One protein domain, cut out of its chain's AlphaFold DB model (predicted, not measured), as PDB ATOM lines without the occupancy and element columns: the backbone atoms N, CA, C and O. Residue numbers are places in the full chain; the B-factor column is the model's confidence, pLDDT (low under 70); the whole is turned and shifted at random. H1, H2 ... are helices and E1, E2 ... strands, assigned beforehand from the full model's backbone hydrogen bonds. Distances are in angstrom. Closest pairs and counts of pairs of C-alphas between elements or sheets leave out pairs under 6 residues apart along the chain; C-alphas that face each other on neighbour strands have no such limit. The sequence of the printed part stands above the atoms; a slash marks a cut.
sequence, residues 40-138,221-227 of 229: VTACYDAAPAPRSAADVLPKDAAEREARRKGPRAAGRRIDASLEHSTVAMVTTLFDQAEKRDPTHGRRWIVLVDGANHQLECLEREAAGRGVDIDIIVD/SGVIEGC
ATOM      1  N   VAL A  40      92.315   9.191  53.397       89.44
ATOM      2  CA  VAL A  40      93.384   9.761  54.224       89.44
ATOM      3  C   VAL A  40      92.937   9.727  55.674       89.44
ATOM      4  O   VAL A  40      91.841  10.180  55.995       89.44
ATOM      5  N   THR A  41      93.785   9.204  56.551       92.25
ATOM      6  CA  THR A  41      93.534   9.145  57.990       92.25
ATOM      7  C   THR A  41      94.673   9.817  58.743       92.25
ATOM      8  O   THR A  41      95.817   9.865  58.286       92.25
ATOM      9  N   ALA A  42      94.363  10.374  59.910       93.44
ATOM     10  CA  ALA A  42      95.367  10.933  60.798       93.44
ATOM     11  C   ALA A  42      95.036  10.601  62.252       93.44
ATOM     12  O   ALA A  42      93.922  10.837  62.708       93.44
ATOM     13  N   CYS A  43      96.030  10.109  62.986       95.81
ATOM     14  CA  CYS A  43      95.954   9.855  64.420       95.81
ATOM     15  C   CYS A  43      96.920  10.798  65.146       95.81
ATOM     16  O   CYS A  43      98.090  10.924  64.759       95.81
ATOM     17  N   TYR A  44      96.447  11.492  66.178       95.25
ATOM     18  CA  TYR A  44      97.250  12.448  66.935       95.25
ATOM     19  C   TYR A  44      96.723  12.635  68.353       95.25
ATOM     20  O   TYR A  44      95.550  12.400  68.622       95.25
ATOM     21  N   ASP A  45      97.591  13.126  69.232       95.25
ATOM     22  CA  ASP A  45      97.222  13.500  70.592       95.25
ATOM     23  C   ASP A  45      96.925  14.995  70.661       95.25
ATOM     24  O   ASP A  45      97.597  15.798  70.008       95.25
ATOM     25  N   ALA A  46      95.938  15.393  71.457       95.00
ATOM     26  CA  ALA A  46      95.653  16.799  71.693       95.00
ATOM     27  C   ALA A  46      95.124  17.025  73.109       95.00
ATOM     28  O   ALA A  46      94.187  16.366  73.549       95.00
ATOM     29  N   ALA A  47      95.714  17.995  73.809       95.75
ATOM     30  CA  ALA A  47      95.178  18.457  75.082       95.75
ATOM     31  C   ALA A  47      93.866  19.230  74.845       95.75
ATOM     32  O   ALA A  47      93.834  20.066  73.929       95.75
ATOM     33  N   PRO A  48      92.814  19.002  75.656       96.81
ATOM     34  CA  PRO A  48      91.584  19.777  75.587       96.81
ATOM     35  C   PRO A  48      91.840  21.282  75.712       96.81
ATOM     36  O   PRO A  48      92.567  21.729  76.598       96.81
ATOM     37  N   ALA A  49      91.229  22.071  74.831       97.06
ATOM     38  CA  ALA A  49      91.301  23.528  74.850       97.06
ATOM     39  C   ALA A  49      89.903  24.134  74.629       97.06
ATOM     40  O   ALA A  49      89.494  24.308  73.470       97.06
ATOM     41  N   PRO A  50      89.156  24.418  75.718       97.19
ATOM     42  CA  PRO A  50      87.806  24.969  75.652       97.19
ATOM     43  C   PRO A  50      87.726  26.274  74.861       97.19
ATOM     44  O   PRO A  50      88.592  27.150  74.970       97.19
ATOM     45  N   ARG A  51      86.673  26.399  74.054       96.50
ATOM     46  CA  ARG A  51      86.452  27.508  73.120       96.50
ATOM     47  C   ARG A  51      84.967  27.830  72.971       96.50
ATOM     48  O   ARG A  51      84.113  27.063  73.390       96.50
ATOM     49  N   SER A  52      84.665  28.966  72.353       95.88
ATOM     50  CA  SER A  52      83.324  29.376  71.929       95.88
ATOM     51  C   SER A  52      83.221  29.450  70.402       95.88
ATOM     52  O   SER A  52      84.225  29.347  69.690       95.88
ATOM     53  N   ALA A  53      82.015  29.689  69.882       95.44
ATOM     54  CA  ALA A  53      81.812  29.953  68.459       95.44
ATOM     55  C   ALA A  53      82.637  31.157  67.962       95.44
ATOM     56  O   ALA A  53      83.234  31.090  66.888       95.44
ATOM     57  N   ALA A  54      82.754  32.216  68.772       95.19
ATOM     58  CA  ALA A  54      83.582  33.387  68.467       95.19
ATOM     59  C   ALA A  54      85.080  33.043  68.362       95.19
ATOM     60  O   ALA A  54      85.791  33.610  67.534       95.19
ATOM     61  N   ASP A  55      85.550  32.049  69.127       95.44
ATOM     62  CA  ASP A  55      86.927  31.556  69.025       95.44
ATOM     63  C   ASP A  55      87.181  30.736  67.746       95.44
ATOM     64  O   ASP A  55      88.325  30.413  67.414       95.44
ATOM     65  N   VAL A  56      86.140  30.324  67.026       94.62
ATOM     66  CA  VAL A  56      86.265  29.585  65.761       94.62
ATOM     67  C   VAL A  56      86.046  30.526  64.583       94.62
ATOM     68  O   VAL A  56      86.896  30.580  63.693       94.62
ATOM     69  N   LEU A  57      84.948  31.283  64.613       93.88
ATOM     70  CA  LEU A  57      84.504  32.180  63.554       93.88
ATOM     71  C   LEU A  57      84.134  33.560  64.147       93.88
ATOM     72  O   LEU A  57      82.954  33.833  64.394       93.88
ATOM     73  N   PRO A  58      85.131  34.430  64.408       93.12
ATOM     74  CA  PRO A  58      84.900  35.743  65.010       93.12
ATOM     75  C   PRO A  58      84.103  36.646  64.065       93.12
ATOM     76  O   PRO A  58      84.380  36.682  62.861       93.12
ATOM     77  N   LYS A  59      83.124  37.385  64.598       89.81
ATOM     78  CA  LYS A  59      82.257  38.265  63.791       89.81
ATOM     79  C   LYS A  59      82.870  39.635  63.497       89.81
ATOM     80  O   LYS A  59      82.541  40.247  62.487       89.81
ATOM     81  N   ASP A  60      83.765  40.097  64.363       92.00
ATOM     82  CA  ASP A  60      84.393  41.414  64.298       92.00
ATOM     83  C   ASP A  60      85.864  41.356  64.749       92.00
ATOM     84  O   ASP A  60      86.407  40.294  65.073       92.00
ATOM     85  N   ALA A  61      86.541  42.506  64.703       93.19
ATOM     86  CA  ALA A  61      87.939  42.613  65.104       93.19
ATOM     87  C   ALA A  61      88.138  42.357  66.606       93.19
ATOM     88  O   ALA A  61      89.123  41.730  66.979       93.19
ATOM     89  N   ALA A  62      87.202  42.772  67.463       94.88
ATOM     90  CA  ALA A  62      87.329  42.591  68.905       94.88
ATOM     91  C   ALA A  62      87.264  41.104  69.295       94.88
ATOM     92  O   ALA A  62      88.118  40.625  70.041       94.88
ATOM     93  N   GLU A  63      86.317  40.344  68.729       95.31
ATOM     94  CA  GLU A  63      86.252  38.884  68.900       95.31
ATOM     95  C   GLU A  63      87.509  38.193  68.350       95.31
ATOM     96  O   GLU A  63      87.980  37.210  68.922       95.31
ATOM     97  N   ARG A  64      88.081  38.707  67.253       92.94
ATOM     98  CA  ARG A  64      89.308  38.155  66.667       92.94
ATOM     99  C   ARG A  64      90.518  38.329  67.580       92.94
ATOM    100  O   ARG A  64      91.286  37.379  67.714       92.94
ATOM    101  N   GLU A  65      90.671  39.493  68.201       93.44
ATOM    102  CA  GLU A  65      91.771  39.761  69.136       93.44
ATOM    103  C   GLU A  65      91.619  38.966  70.443       93.44
ATOM    104  O   GLU A  65      92.600  38.457  70.981       93.44
ATOM    105  N   ALA A  66      90.387  38.780  70.929       93.94
ATOM    106  CA  ALA A  66      90.097  38.027  72.153       93.94
ATOM    107  C   ALA A  66      90.124  36.492  71.980       93.94
ATOM    108  O   ALA A  66      89.907  35.749  72.941       93.94
ATOM    109  N   ARG A  67      90.376  36.001  70.763       93.69
ATOM    110  CA  ARG A  67      90.256  34.590  70.392       93.69
ATOM    111  C   ARG A  67      91.185  33.672  71.190       93.69
ATOM    112  O   ARG A  67      92.414  33.773  71.126       93.69
ATOM    113  N   ARG A  68      90.608  32.634  71.797       94.44
ATOM    114  CA  ARG A  68      91.362  31.508  72.367       94.44
ATOM    115  C   ARG A  68      91.841  30.539  71.287       94.44
ATOM    116  O   ARG A  68      91.148  30.231  70.314       94.44
ATOM    117  N   LYS A  69      93.053  30.015  71.475       92.94
ATOM    118  CA  LYS A  69      93.639  29.002  70.585       92.94
ATOM    119  C   LYS A  69      92.979  27.645  70.823       92.94
ATOM    120  O   LYS A  69      92.632  27.307  71.947       92.94
ATOM    121  N   GLY A  70      92.817  26.878  69.747       92.56
ATOM    122  CA  GLY A  70      92.271  25.525  69.812       92.56
ATOM    123  C   GLY A  70      93.284  24.463  70.239       92.56
ATOM    124  O   GLY A  70      94.472  24.770  70.405       92.56
ATOM    125  N   PRO A  71      92.813  23.212  70.383       94.19
ATOM    126  CA  PRO A  71      93.650  22.086  70.766       94.19
ATOM    127  C   PRO A  71      94.768  21.890  69.737       94.19
ATOM    128  O   PRO A  71      94.565  22.029  68.527       94.19
ATOM    129  N   ARG A  72      95.980  21.612  70.224       92.69
ATOM    130  CA  ARG A  72      97.170  21.452  69.381       92.69
ATOM    131  C   ARG A  72      97.473  19.976  69.185       92.69
ATOM    132  O   ARG A  72      97.726  19.270  70.152       92.69
ATOM    133  N   ALA A  73      97.508  19.556  67.925       92.75
ATOM    134  CA  ALA A  73      97.861  18.198  67.548       92.75
ATOM    135  C   ALA A  73      99.364  17.927  67.748       92.75
ATOM    136  O   ALA A  73     100.205  18.590  67.129       92.75
ATOM    137  N   ALA A  74      99.681  16.913  68.547       92.75
ATOM    138  CA  ALA A  74     101.018  16.415  68.837       92.75
ATOM    139  C   ALA A  74     101.196  14.972  68.337       92.75
ATOM    140  O   ALA A  74     100.239  14.203  68.239       92.75
ATOM    141  N   GLY A  75     102.437  14.624  67.977       91.88
ATOM    142  CA  GLY A  75     102.796  13.273  67.540       91.88
ATOM    143  C   GLY A  75     101.951  12.768  66.370       91.88
ATOM    144  O   GLY A  75     101.494  11.635  66.411       91.88
ATOM    145  N   ARG A  76     101.659  13.604  65.368       92.06
ATOM    146  CA  ARG A  76     100.740  13.246  64.274       92.06
ATOM    147  C   ARG A  76     101.295  12.096  63.434       92.06
ATOM    148  O   ARG A  76     102.443  12.155  63.002       92.06
ATOM    149  N   ARG A  77     100.458  11.099  63.159       92.62
ATOM    150  CA  ARG A  77     100.712  10.038  62.181       92.62
ATOM    151  C   ARG A  77      99.624  10.100  61.122       92.62
ATOM    152  O   ARG A  77      98.455  10.173  61.477       92.62
ATOM    153  N   ILE A  78     100.023  10.135  59.857       91.62
ATOM    154  CA  ILE A  78      99.128  10.305  58.712       91.62
ATOM    155  C   ILE A  78      99.327   9.105  57.799       91.62
ATOM    156  O   ILE A  78     100.468   8.699  57.571       91.62
ATOM    157  N   ASP A  79      98.226   8.555  57.311       90.25
ATOM    158  CA  ASP A  79      98.201   7.487  56.322       90.25
ATOM    159  C   ASP A  79      97.291   7.899  55.164       90.25
ATOM    160  O   ASP A  79      96.306   8.612  55.359       90.25
ATOM    161  N   ALA A  80      97.637   7.493  53.949       89.00
ATOM    162  CA  ALA A  80      96.898   7.843  52.749       89.00
ATOM    163  C   ALA A  80      96.987   6.709  51.731       89.00
ATOM    164  O   ALA A  80      98.078   6.251  51.390       89.00
ATOM    165  N   SER A  81      95.845   6.295  51.188       86.44
ATOM    166  CA  SER A  81      95.809   5.261  50.162       86.44
ATOM    167  C   SER A  81      94.769   5.528  49.081       86.44
ATOM    168  O   SER A  81      93.652   5.955  49.357       86.44
ATOM    169  N   LEU A  82      95.153   5.242  47.836       83.50
ATOM    170  CA  LEU A  82      94.267   5.190  46.668       83.50
ATOM    171  C   LEU A  82      93.732   3.775  46.392       83.50
ATOM    172  O   LEU A  82      92.875   3.611  45.524       83.50
ATOM    173  N   GLU A  83      94.285   2.767  47.065       82.00
ATOM    174  CA  GLU A  83      94.059   1.345  46.781       82.00
ATOM    175  C   GLU A  83      93.277   0.663  47.903       82.00
ATOM    176  O   GLU A  83      92.379  -0.135  47.635       82.00
ATOM    177  N   HIS A  84      93.592   0.993  49.158       84.44
ATOM    178  CA  HIS A  84      92.915   0.415  50.311       84.44
ATOM    179  C   HIS A  84      91.491   0.957  50.454       84.44
ATOM    180  O   HIS A  84      91.220   2.141  50.245       84.44
ATOM    181  N   SER A  85      90.578   0.070  50.851       86.25
ATOM    182  CA  SER A  85      89.198   0.436  51.161       86.25
ATOM    183  C   SER A  85      89.117   1.292  52.429       86.25
ATOM    184  O   SER A  85      89.994   1.233  53.295       86.25
ATOM    185  N   THR A  86      88.016   2.034  52.584       86.38
ATOM    186  CA  THR A  86      87.712   2.785  53.813       86.38
ATOM    187  C   THR A  86      87.781   1.894  55.051       86.38
ATOM    188  O   THR A  86      88.343   2.306  56.057       86.38
ATOM    189  N   VAL A  87      87.279   0.657  54.961       91.62
ATOM    190  CA  VAL A  87      87.338  -0.323  56.057       91.62
ATOM    191  C   VAL A  87      88.786  -0.585  56.479       91.62
ATOM    192  O   VAL A  87      89.111  -0.426  57.646       91.62
ATOM    193  N   ALA A  88      89.677  -0.909  55.534       92.56
ATOM    194  CA  ALA A  88      91.080  -1.199  55.844       92.56
ATOM    195  C   ALA A  88      91.819   0.014  56.438       92.56
ATOM    196  O   ALA A  88      92.624  -0.123  57.364       92.56
ATOM    197  N   MET A  89      91.520   1.215  55.934       94.06
ATOM    198  CA  MET A  89      92.073   2.462  56.466       94.06
ATOM    199  C   MET A  89      91.552   2.769  57.878       94.06
ATOM    200  O   MET A  89      92.324   3.229  58.718       94.06
ATOM    201  N   VAL A  90      90.278   2.477  58.160       94.62
ATOM    202  CA  VAL A  90      89.680   2.593  59.499       94.62
ATOM    203  C   VAL A  90      90.313   1.594  60.466       94.62
ATOM    204  O   VAL A  90      90.772   2.008  61.525       94.62
ATOM    205  N   THR A  91      90.450   0.319  60.099       96.19
ATOM    206  CA  THR A  91      91.143  -0.678  60.933       96.19
ATOM    207  C   THR A  91      92.568  -0.226  61.271       96.19
ATOM    208  O   THR A  91      92.970  -0.232  62.433       96.19
ATOM    209  N   THR A  92      93.307   0.278  60.278       95.31
ATOM    210  CA  THR A  92      94.670   0.801  60.477       95.31
ATOM    211  C   THR A  92      94.691   2.023  61.401       95.31
ATOM    212  O   THR A  92      95.605   2.173  62.213       95.31
ATOM    213  N   LEU A  93      93.688   2.903  61.304       96.12
ATOM    214  CA  LEU A  93      93.528   4.052  62.195       96.12
ATOM    215  C   LEU A  93      93.295   3.606  63.647       96.12
ATOM    216  O   LEU A  93      93.952   4.129  64.550       96.12
ATOM    217  N   PHE A  94      92.424   2.621  63.873       97.06
ATOM    218  CA  PHE A  94      92.165   2.081  65.210       97.06
ATOM    219  C   PHE A  94      93.381   1.350  65.780       97.06
ATOM    220  O   PHE A  94      93.697   1.540  66.948       97.06
ATOM    221  N   ASP A  95      94.143   0.612  64.970       96.44
ATOM    222  CA  ASP A  95      95.401   0.000  65.423       96.44
ATOM    223  C   ASP A  95      96.428   1.041  65.886       96.44
ATOM    224  O   ASP A  95      97.236   0.784  66.782       96.44
ATOM    225  N   GLN A  96      96.439   2.225  65.265       95.69
ATOM    226  CA  GLN A  96      97.296   3.327  65.699       95.69
ATOM    227  C   GLN A  96      96.802   3.958  67.001       95.69
ATOM    228  O   GLN A  96      97.638   4.291  67.843       95.69
ATOM    229  N   ALA A  97      95.489   4.125  67.164       95.69
ATOM    230  CA  ALA A  97      94.890   4.639  68.394       95.69
ATOM    231  C   ALA A  97      95.124   3.677  69.572       95.69
ATOM    232  O   ALA A  97      95.633   4.098  70.609       95.69
ATOM    233  N   GLU A  98      94.911   2.378  69.360       96.06
ATOM    234  CA  GLU A  98      95.140   1.314  70.342       96.06
ATOM    235  C   GLU A  98      96.583   1.314  70.857       96.06
ATOM    236  O   GLU A  98      96.842   1.300  72.056       96.06
ATOM    237  N   LYS A  99      97.561   1.419  69.949       95.25
ATOM    238  CA  LYS A  99      98.983   1.481  70.324       95.25
ATOM    239  C   LYS A  99      99.329   2.715  71.160       95.25
ATOM    240  O   LYS A  99     100.309   2.677  71.903       95.25
ATOM    241  N   ARG A 100      98.589   3.818  71.009       94.75
ATOM    242  CA  ARG A 100      98.797   5.055  71.784       94.75
ATOM    243  C   ARG A 100      98.114   5.022  73.141       94.75
ATOM    244  O   ARG A 100      98.609   5.667  74.066       94.75
ATOM    245  N   ASP A 101      96.992   4.323  73.241       95.19
ATOM    246  CA  ASP A 101      96.169   4.247  74.442       95.19
ATOM    247  C   ASP A 101      95.696   2.805  74.715       95.19
ATOM    248  O   ASP A 101      94.501   2.532  74.635       95.19
ATOM    249  N   PRO A 102      96.610   1.872  75.066       94.62
ATOM    250  CA  PRO A 102      96.274   0.447  75.210       94.62
ATOM    251  C   PRO A 102      95.335   0.130  76.380       94.62
ATOM    252  O   PRO A 102      94.877  -0.997  76.523       94.62
ATOM    253  N   THR A 103      95.129   1.089  77.284       93.56
ATOM    254  CA  THR A 103      94.242   0.949  78.447       93.56
ATOM    255  C   THR A 103      92.925   1.699  78.267       93.56
ATOM    256  O   THR A 103      92.175   1.802  79.234       93.56
ATOM    257  N   HIS A 104      92.689   2.294  77.089       92.69
ATOM    258  CA  HIS A 104      91.520   3.130  76.775       92.69
ATOM    259  C   HIS A 104      91.243   4.199  77.841       92.69
ATOM    260  O   HIS A 104      90.108   4.451  78.236       92.69
ATOM    261  N   GLY A 105      92.313   4.814  78.361       92.81
ATOM    262  CA  GLY A 105      92.214   5.830  79.410       92.81
ATOM    263  C   GLY A 105      91.919   7.226  78.862       92.81
ATOM    264  O   GLY A 105      91.660   8.156  79.630       92.81
ATOM    265  N   ARG A 106      92.002   7.404  77.540       93.69
ATOM    266  CA  ARG A 106      91.755   8.671  76.851       93.69
ATOM    267  C   ARG A 106      90.410   8.620  76.148       93.69
ATOM    268  O   ARG A 106      89.919   7.574  75.752       93.69
ATOM    269  N   ARG A 107      89.848   9.803  75.913       94.75
ATOM    270  CA  ARG A 107      88.646   9.948  75.096       94.75
ATOM    271  C   ARG A 107      89.017  10.022  73.619       94.75
ATOM    272  O   ARG A 107      89.844  10.852  73.239       94.75
ATOM    273  N   TRP A 108      88.421   9.162  72.800       96.81
ATOM    274  CA  TRP A 108      88.740   9.067  71.379       96.81
ATOM    275  C   TRP A 108      87.778   9.933  70.569       96.81
ATOM    276  O   TRP A 108      86.593   9.635  70.453       96.81
ATOM    277  N   ILE A 109      88.300  11.026  70.009       96.19
ATOM    278  CA  ILE A 109      87.535  11.949  69.166       96.19
ATOM    279  C   ILE A 109      87.843  11.653  67.701       96.19
ATOM    280  O   ILE A 109      89.001  11.727  67.284       96.19
ATOM    281  N   VAL A 110      86.812  11.361  66.913       95.50
ATOM    282  CA  VAL A 110      86.938  11.020  65.494       95.50
ATOM    283  C   VAL A 110      86.321  12.125  64.643       95.50
ATOM    284  O   VAL A 110      85.132  12.415  64.746       95.50
ATOM    285  N   LEU A 111      87.137  12.748  63.790       93.88
ATOM    286  CA  LEU A 111      86.692  13.765  62.834       93.88
ATOM    287  C   LEU A 111      86.474  13.141  61.456       93.88
ATOM    288  O   LEU A 111      87.382  12.490  60.939       93.88
ATOM    289  N   VAL A 112      85.308  13.377  60.857       90.81
ATOM    290  CA  VAL A 112      84.926  12.826  59.543       90.81
ATOM    291  C   VAL A 112      84.261  13.861  58.651       90.81
ATOM    292  O   VAL A 112      83.677  14.817  59.140       90.81
ATOM    293  N   ASP A 113      84.278  13.648  57.339       83.44
ATOM    294  CA  ASP A 113      83.568  14.508  56.381       83.44
ATOM    295  C   ASP A 113      82.029  14.348  56.425       83.44
ATOM    296  O   ASP A 113      81.303  15.186  55.892       83.44
ATOM    297  N   GLY A 114      81.526  13.304  57.096       78.38
ATOM    298  CA  GLY A 114      80.100  13.001  57.234       78.38
ATOM    299  C   GLY A 114      79.561  11.981  56.225       78.38
ATOM    300  O   GLY A 114      78.351  11.766  56.167       78.38
ATOM    301  N   ALA A 115      80.416  11.319  55.438       82.50
ATOM    302  CA  ALA A 115      79.989  10.252  54.541       82.50
ATOM    303  C   ALA A 115      79.426   9.046  55.319       82.50
ATOM    304  O   ALA A 115      80.126   8.416  56.111       82.50
ATOM    305  N   ASN A 116      78.178   8.657  55.021       82.88
ATOM    306  CA  ASN A 116      77.466   7.554  55.688       82.88
ATOM    307  C   ASN A 116      78.291   6.261  55.797       82.88
ATOM    308  O   ASN A 116      78.328   5.639  56.852       82.88
ATOM    309  N   HIS A 117      78.993   5.884  54.725       84.44
ATOM    310  CA  HIS A 117      79.827   4.684  54.728       84.44
ATOM    311  C   HIS A 117      81.020   4.793  55.694       84.44
ATOM    312  O   HIS A 117      81.367   3.801  56.329       84.44
ATOM    313  N   GLN A 118      81.635   5.975  55.838       86.19
ATOM    314  CA  GLN A 118      82.706   6.188  56.820       86.19
ATOM    315  C   GLN A 118      82.167   6.043  58.246       86.19
ATOM    316  O   GLN A 118      82.764   5.314  59.035       86.19
ATOM    317  N   LEU A 119      81.022   6.669  58.550       88.88
ATOM    318  CA  LEU A 119      80.354   6.566  59.853       88.88
ATOM    319  C   LEU A 119      80.082   5.104  60.224       88.88
ATOM    320  O   LEU A 119      80.520   4.635  61.269       88.88
ATOM    321  N   GLU A 120      79.470   4.354  59.309       89.81
ATOM    322  CA  GLU A 120      79.160   2.936  59.513       89.81
ATOM    323  C   GLU A 120      80.419   2.070  59.692       89.81
ATOM    324  O   GLU A 120      80.384   1.060  60.393       89.81
ATOM    325  N   CYS A 121      81.535   2.412  59.037       92.75
ATOM    326  CA  CYS A 121      82.808   1.716  59.239       92.75
ATOM    327  C   CYS A 121      83.385   1.995  60.630       92.75
ATOM    328  O   CYS A 121      83.821   1.058  61.292       92.75
ATOM    329  N   LEU A 122      83.360   3.253  61.075       94.06
ATOM    330  CA  LEU A 122      83.882   3.668  62.377       94.06
ATOM    331  C   LEU A 122      83.084   3.068  63.534       94.06
ATOM    332  O   LEU A 122      83.678   2.513  64.451       94.06
ATOM    333  N   GLU A 123      81.754   3.139  63.471       93.56
ATOM    334  CA  GLU A 123      80.873   2.587  64.506       93.56
ATOM    335  C   GLU A 123      81.048   1.069  64.629       93.56
ATOM    336  O   GLU A 123      81.144   0.537  65.735       93.56
ATOM    337  N   ARG A 124      81.159   0.364  63.494       95.88
ATOM    338  CA  ARG A 124      81.399  -1.085  63.485       95.88
ATOM    339  C   ARG A 124      82.764  -1.448  64.060       95.88
ATOM    340  O   ARG A 124      82.852  -2.413  64.812       95.88
ATOM    341  N   GLU A 125      83.811  -0.708  63.705       97.19
ATOM    342  CA  GLU A 125      85.165  -0.962  64.209       97.19
ATOM    343  C   GLU A 125      85.252  -0.689  65.718       97.19
ATOM    344  O   GLU A 125      85.798  -1.506  66.459       97.19
ATOM    345  N   ALA A 126      84.648   0.408  66.185       96.19
ATOM    346  CA  ALA A 126      84.570   0.747  67.602       96.19
ATOM    347  C   ALA A 126      83.823  -0.327  68.403       96.19
ATOM    348  O   ALA A 126      84.352  -0.842  69.389       96.19
ATOM    349  N   ALA A 127      82.650  -0.749  67.920       96.38
ATOM    350  CA  ALA A 127      81.878  -1.827  68.533       96.38
ATOM    351  C   ALA A 127      82.642  -3.162  68.537       96.38
ATOM    352  O   ALA A 127      82.636  -3.872  69.540       96.38
ATOM    353  N   GLY A 128      83.338  -3.491  67.444       96.25
ATOM    354  CA  GLY A 128      84.153  -4.704  67.341       96.25
ATOM    355  C   GLY A 128      85.330  -4.738  68.320       96.25
ATOM    356  O   GLY A 128      85.754  -5.820  68.722       96.25
ATOM    357  N   ARG A 129      85.836  -3.568  68.726       94.44
ATOM    358  CA  ARG A 129      86.942  -3.418  69.687       94.44
ATOM    359  C   ARG A 129      86.487  -3.105  71.112       94.44
ATOM    360  O   ARG A 129      87.317  -3.117  72.013       94.44
ATOM    361  N   GLY A 130      85.196  -2.847  71.323       94.31
ATOM    362  CA  GLY A 130      84.651  -2.458  72.623       94.31
ATOM    363  C   GLY A 130      85.149  -1.095  73.113       94.31
ATOM    364  O   GLY A 130      85.293  -0.914  74.318       94.31
ATOM    365  N   VAL A 131      85.435  -0.166  72.194       95.31
ATOM    366  CA  VAL A 131      85.910   1.190  72.516       95.31
ATOM    367  C   VAL A 131      84.822   2.228  72.280       95.31
ATOM    368  O   VAL A 131      84.104   2.175  71.281       95.31
ATOM    369  N   ASP A 132      84.744   3.211  73.172       94.00
ATOM    370  CA  ASP A 132      83.853   4.356  73.017       94.00
ATOM    371  C   ASP A 132      84.528   5.450  72.181       94.00
ATOM    372  O   ASP A 132      85.665   5.854  72.446       94.00
ATOM    373  N   ILE A 133      83.811   5.960  71.177       95.44
ATOM    374  CA  ILE A 133      84.271   7.051  70.313       95.44
ATOM    375  C   ILE A 133      83.242   8.181  70.254       95.44
ATOM    376  O   ILE A 133      82.036   7.942  70.218       95.44
ATOM    377  N   ASP A 134      83.721   9.419  70.158       95.50
ATOM    378  CA  ASP A 134      82.894  10.583  69.841       95.50
ATOM    379  C   ASP A 134      83.162  11.031  68.414       95.50
ATOM    380  O   ASP A 134      84.246  11.521  68.085       95.50
ATOM    381  N   ILE A 135      82.154  10.882  67.562       94.19
ATOM    382  CA  ILE A 135      82.235  11.289  66.165       94.19
ATOM    383  C   ILE A 135      81.751  12.733  66.025       94.19
ATOM    384  O   ILE A 135      80.661  13.089  66.476       94.19
ATOM    385  N   ILE A 136      82.550  13.559  65.352       93.56
ATOM    386  CA  ILE A 136      82.205  14.935  64.995       93.56
ATOM    387  C   ILE A 136      82.408  15.108  63.495       93.56
ATOM    388  O   ILE A 136      83.466  14.777  62.953       93.56
ATOM    389  N   VAL A 137      81.410  15.681  62.824       91.19
ATOM    390  CA  VAL A 137      81.573  16.068  61.421       91.19
ATOM    391  C   VAL A 137      82.485  17.287  61.340       91.19
ATOM    392  O   VAL A 137      82.293  18.289  62.031       91.19
ATOM    393  N   ASP A 138      83.485  17.202  60.480       91.38
ATOM    394  CA  ASP A 138      84.493  18.217  60.257       91.38
ATOM    395  C   ASP A 138      83.860  19.537  59.816       91.38
ATOM    396  O   ASP A 138      83.223  19.654  58.766       91.38
ATOM    397  N   SER A 221      89.465  19.250  60.621       81.50
ATOM    398  CA  SER A 221      90.546  18.348  60.196       81.50
ATOM    399  C   SER A 221      91.745  19.068  59.561       81.50
ATOM    400  O   SER A 221      92.452  18.511  58.726       81.50
ATOM    401  N   GLY A 222      92.085  20.276  60.028       73.81
ATOM    402  CA  GLY A 222      93.199  21.071  59.481       73.81
ATOM    403  C   GLY A 222      94.565  20.355  59.447       73.81
ATOM    404  O   GLY A 222      95.468  20.766  58.722       73.81
ATOM    405  N   VAL A 223      94.718  19.261  60.205       73.81
ATOM    406  CA  VAL A 223      95.850  18.323  60.127       73.81
ATOM    407  C   VAL A 223      95.944  17.608  58.770       73.81
ATOM    408  O   VAL A 223      97.051  17.424  58.273       73.81
ATOM    409  N   ILE A 224      94.814  17.211  58.185       73.50
ATOM    410  CA  ILE A 224      94.717  16.484  56.913       73.50
ATOM    411  C   ILE A 224      94.701  17.464  55.734       73.50
ATOM    412  O   ILE A 224      95.386  17.244  54.737       73.50
ATOM    413  N   GLU A 225      94.013  18.603  55.858       68.25
ATOM    414  CA  GLU A 225      93.948  19.619  54.791       68.25
ATOM    415  C   GLU A 225      95.309  20.205  54.395       68.25
ATOM    416  O   GLU A 225      95.480  20.695  53.280       68.25
ATOM    417  N   GLY A 226      96.282  20.208  55.310       57.12
ATOM    418  CA  GLY A 226      97.655  20.609  55.002       57.12
ATOM    419  C   GLY A 226      98.409  19.591  54.141       57.12
ATOM    420  O   GLY A 226      99.371  19.966  53.477       57.12
ATOM    421  N   CYS A 227      97.972  18.329  54.144       55.19
ATOM    422  CA  CYS A 227      98.615  17.207  53.460       55.19
ATOM    423  C   CYS A 227      97.999  16.892  52.091       55.19
ATOM    424  O   CYS A 227      98.676  16.311  51.250       55.19
TER     425      CYS A 227
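What this domain is: This is residues 40 to 138 and 221 to 227 of the 229 residues of an uncharacterized protein of Streptomyces dysideae (UniProt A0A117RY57). Four strands stand in a row, E2, E1, E3, E4, as two separate pairs with a gap between E1 and E3; helices H2 and H3 pack together over one side of the row, H2 at E1 and E2, H3 at E3 and E4. From E1 a long arm reaches away on the side opposite H2 and H3, carries H1 near its tip and returns into E2. Look through 106 printed residues for E1, H1, E2, H2, E3, H3, E4 and H4 in that order; E1 and E2 are antiparallel, E3 and E4 parallel, and the class is mixed, helices and strands. The whole is only just loose, close to compact, with a radius of gyration of the C-alphas of 15.6 A; it spans 47 by 31 by 23 A, the arm making the length.

How they stand to each other: Start at E1, residues 40 to 46, whose antiparallel neighbour is E2, residues 73 to 81, at 169 degrees; N 43 and O 77 are 2.9 A apart, within hydrogen-bond range. E2 bends by 64 degrees at residue 76. H1, residues 61 to 65, is apart from H2, residues 86 to 100, among others. Next look from H2 to E1: their closest C-alphas, Thr 41 and Leu 93, are 6.6 A apart. E3, residues 108 to 112, is near E1. H3, residues 116 to 129, touches H2, Val 87 to Cys 121 being the closest C-alphas at 5.9 A, at a steep tilt of 42 degrees, the same way. E3, H3 and E4, residues 133 to 137, form a strand-helix-strand unit, two parallel neighbour strands with a helix between, and its crossover is right-handed; N 110 and O 134 are 2.8 A apart, within hydrogen-bond range. The closest C-alphas of E1 and H4, residues 222 to 225, are Ala 42 and Ile 224, 6.8 A apart. In H1, H2 and H3 every O i to N i+4 pair is within hydrogen-bond range; H4 is too short for one.

Where its parts are: Find C-alpha 40 at (93.384, 9.761, 54.224); E1 runs 19.0 A from there. C-alpha 61, where H1 begins, is at (87.939, 42.613, 65.104). E2 is 21.8 A long, H2 21.2 A, E3 13.0 A, H3 20.2 A and E4 12.9 A. H4 ends with C-alpha 225 at (93.948, 19.619, 54.791).

The domain as a whole: The two C-alphas farthest apart, those of Ala 61 and Gly 128, are 47.5 A apart. Residues 139 to 220 are not printed; C-alphas 138 and 221 are 6.1 A apart across the cut. The link from E1 to H1, 14 residues, is long. Residues 225 to 227 have pLDDT under 70.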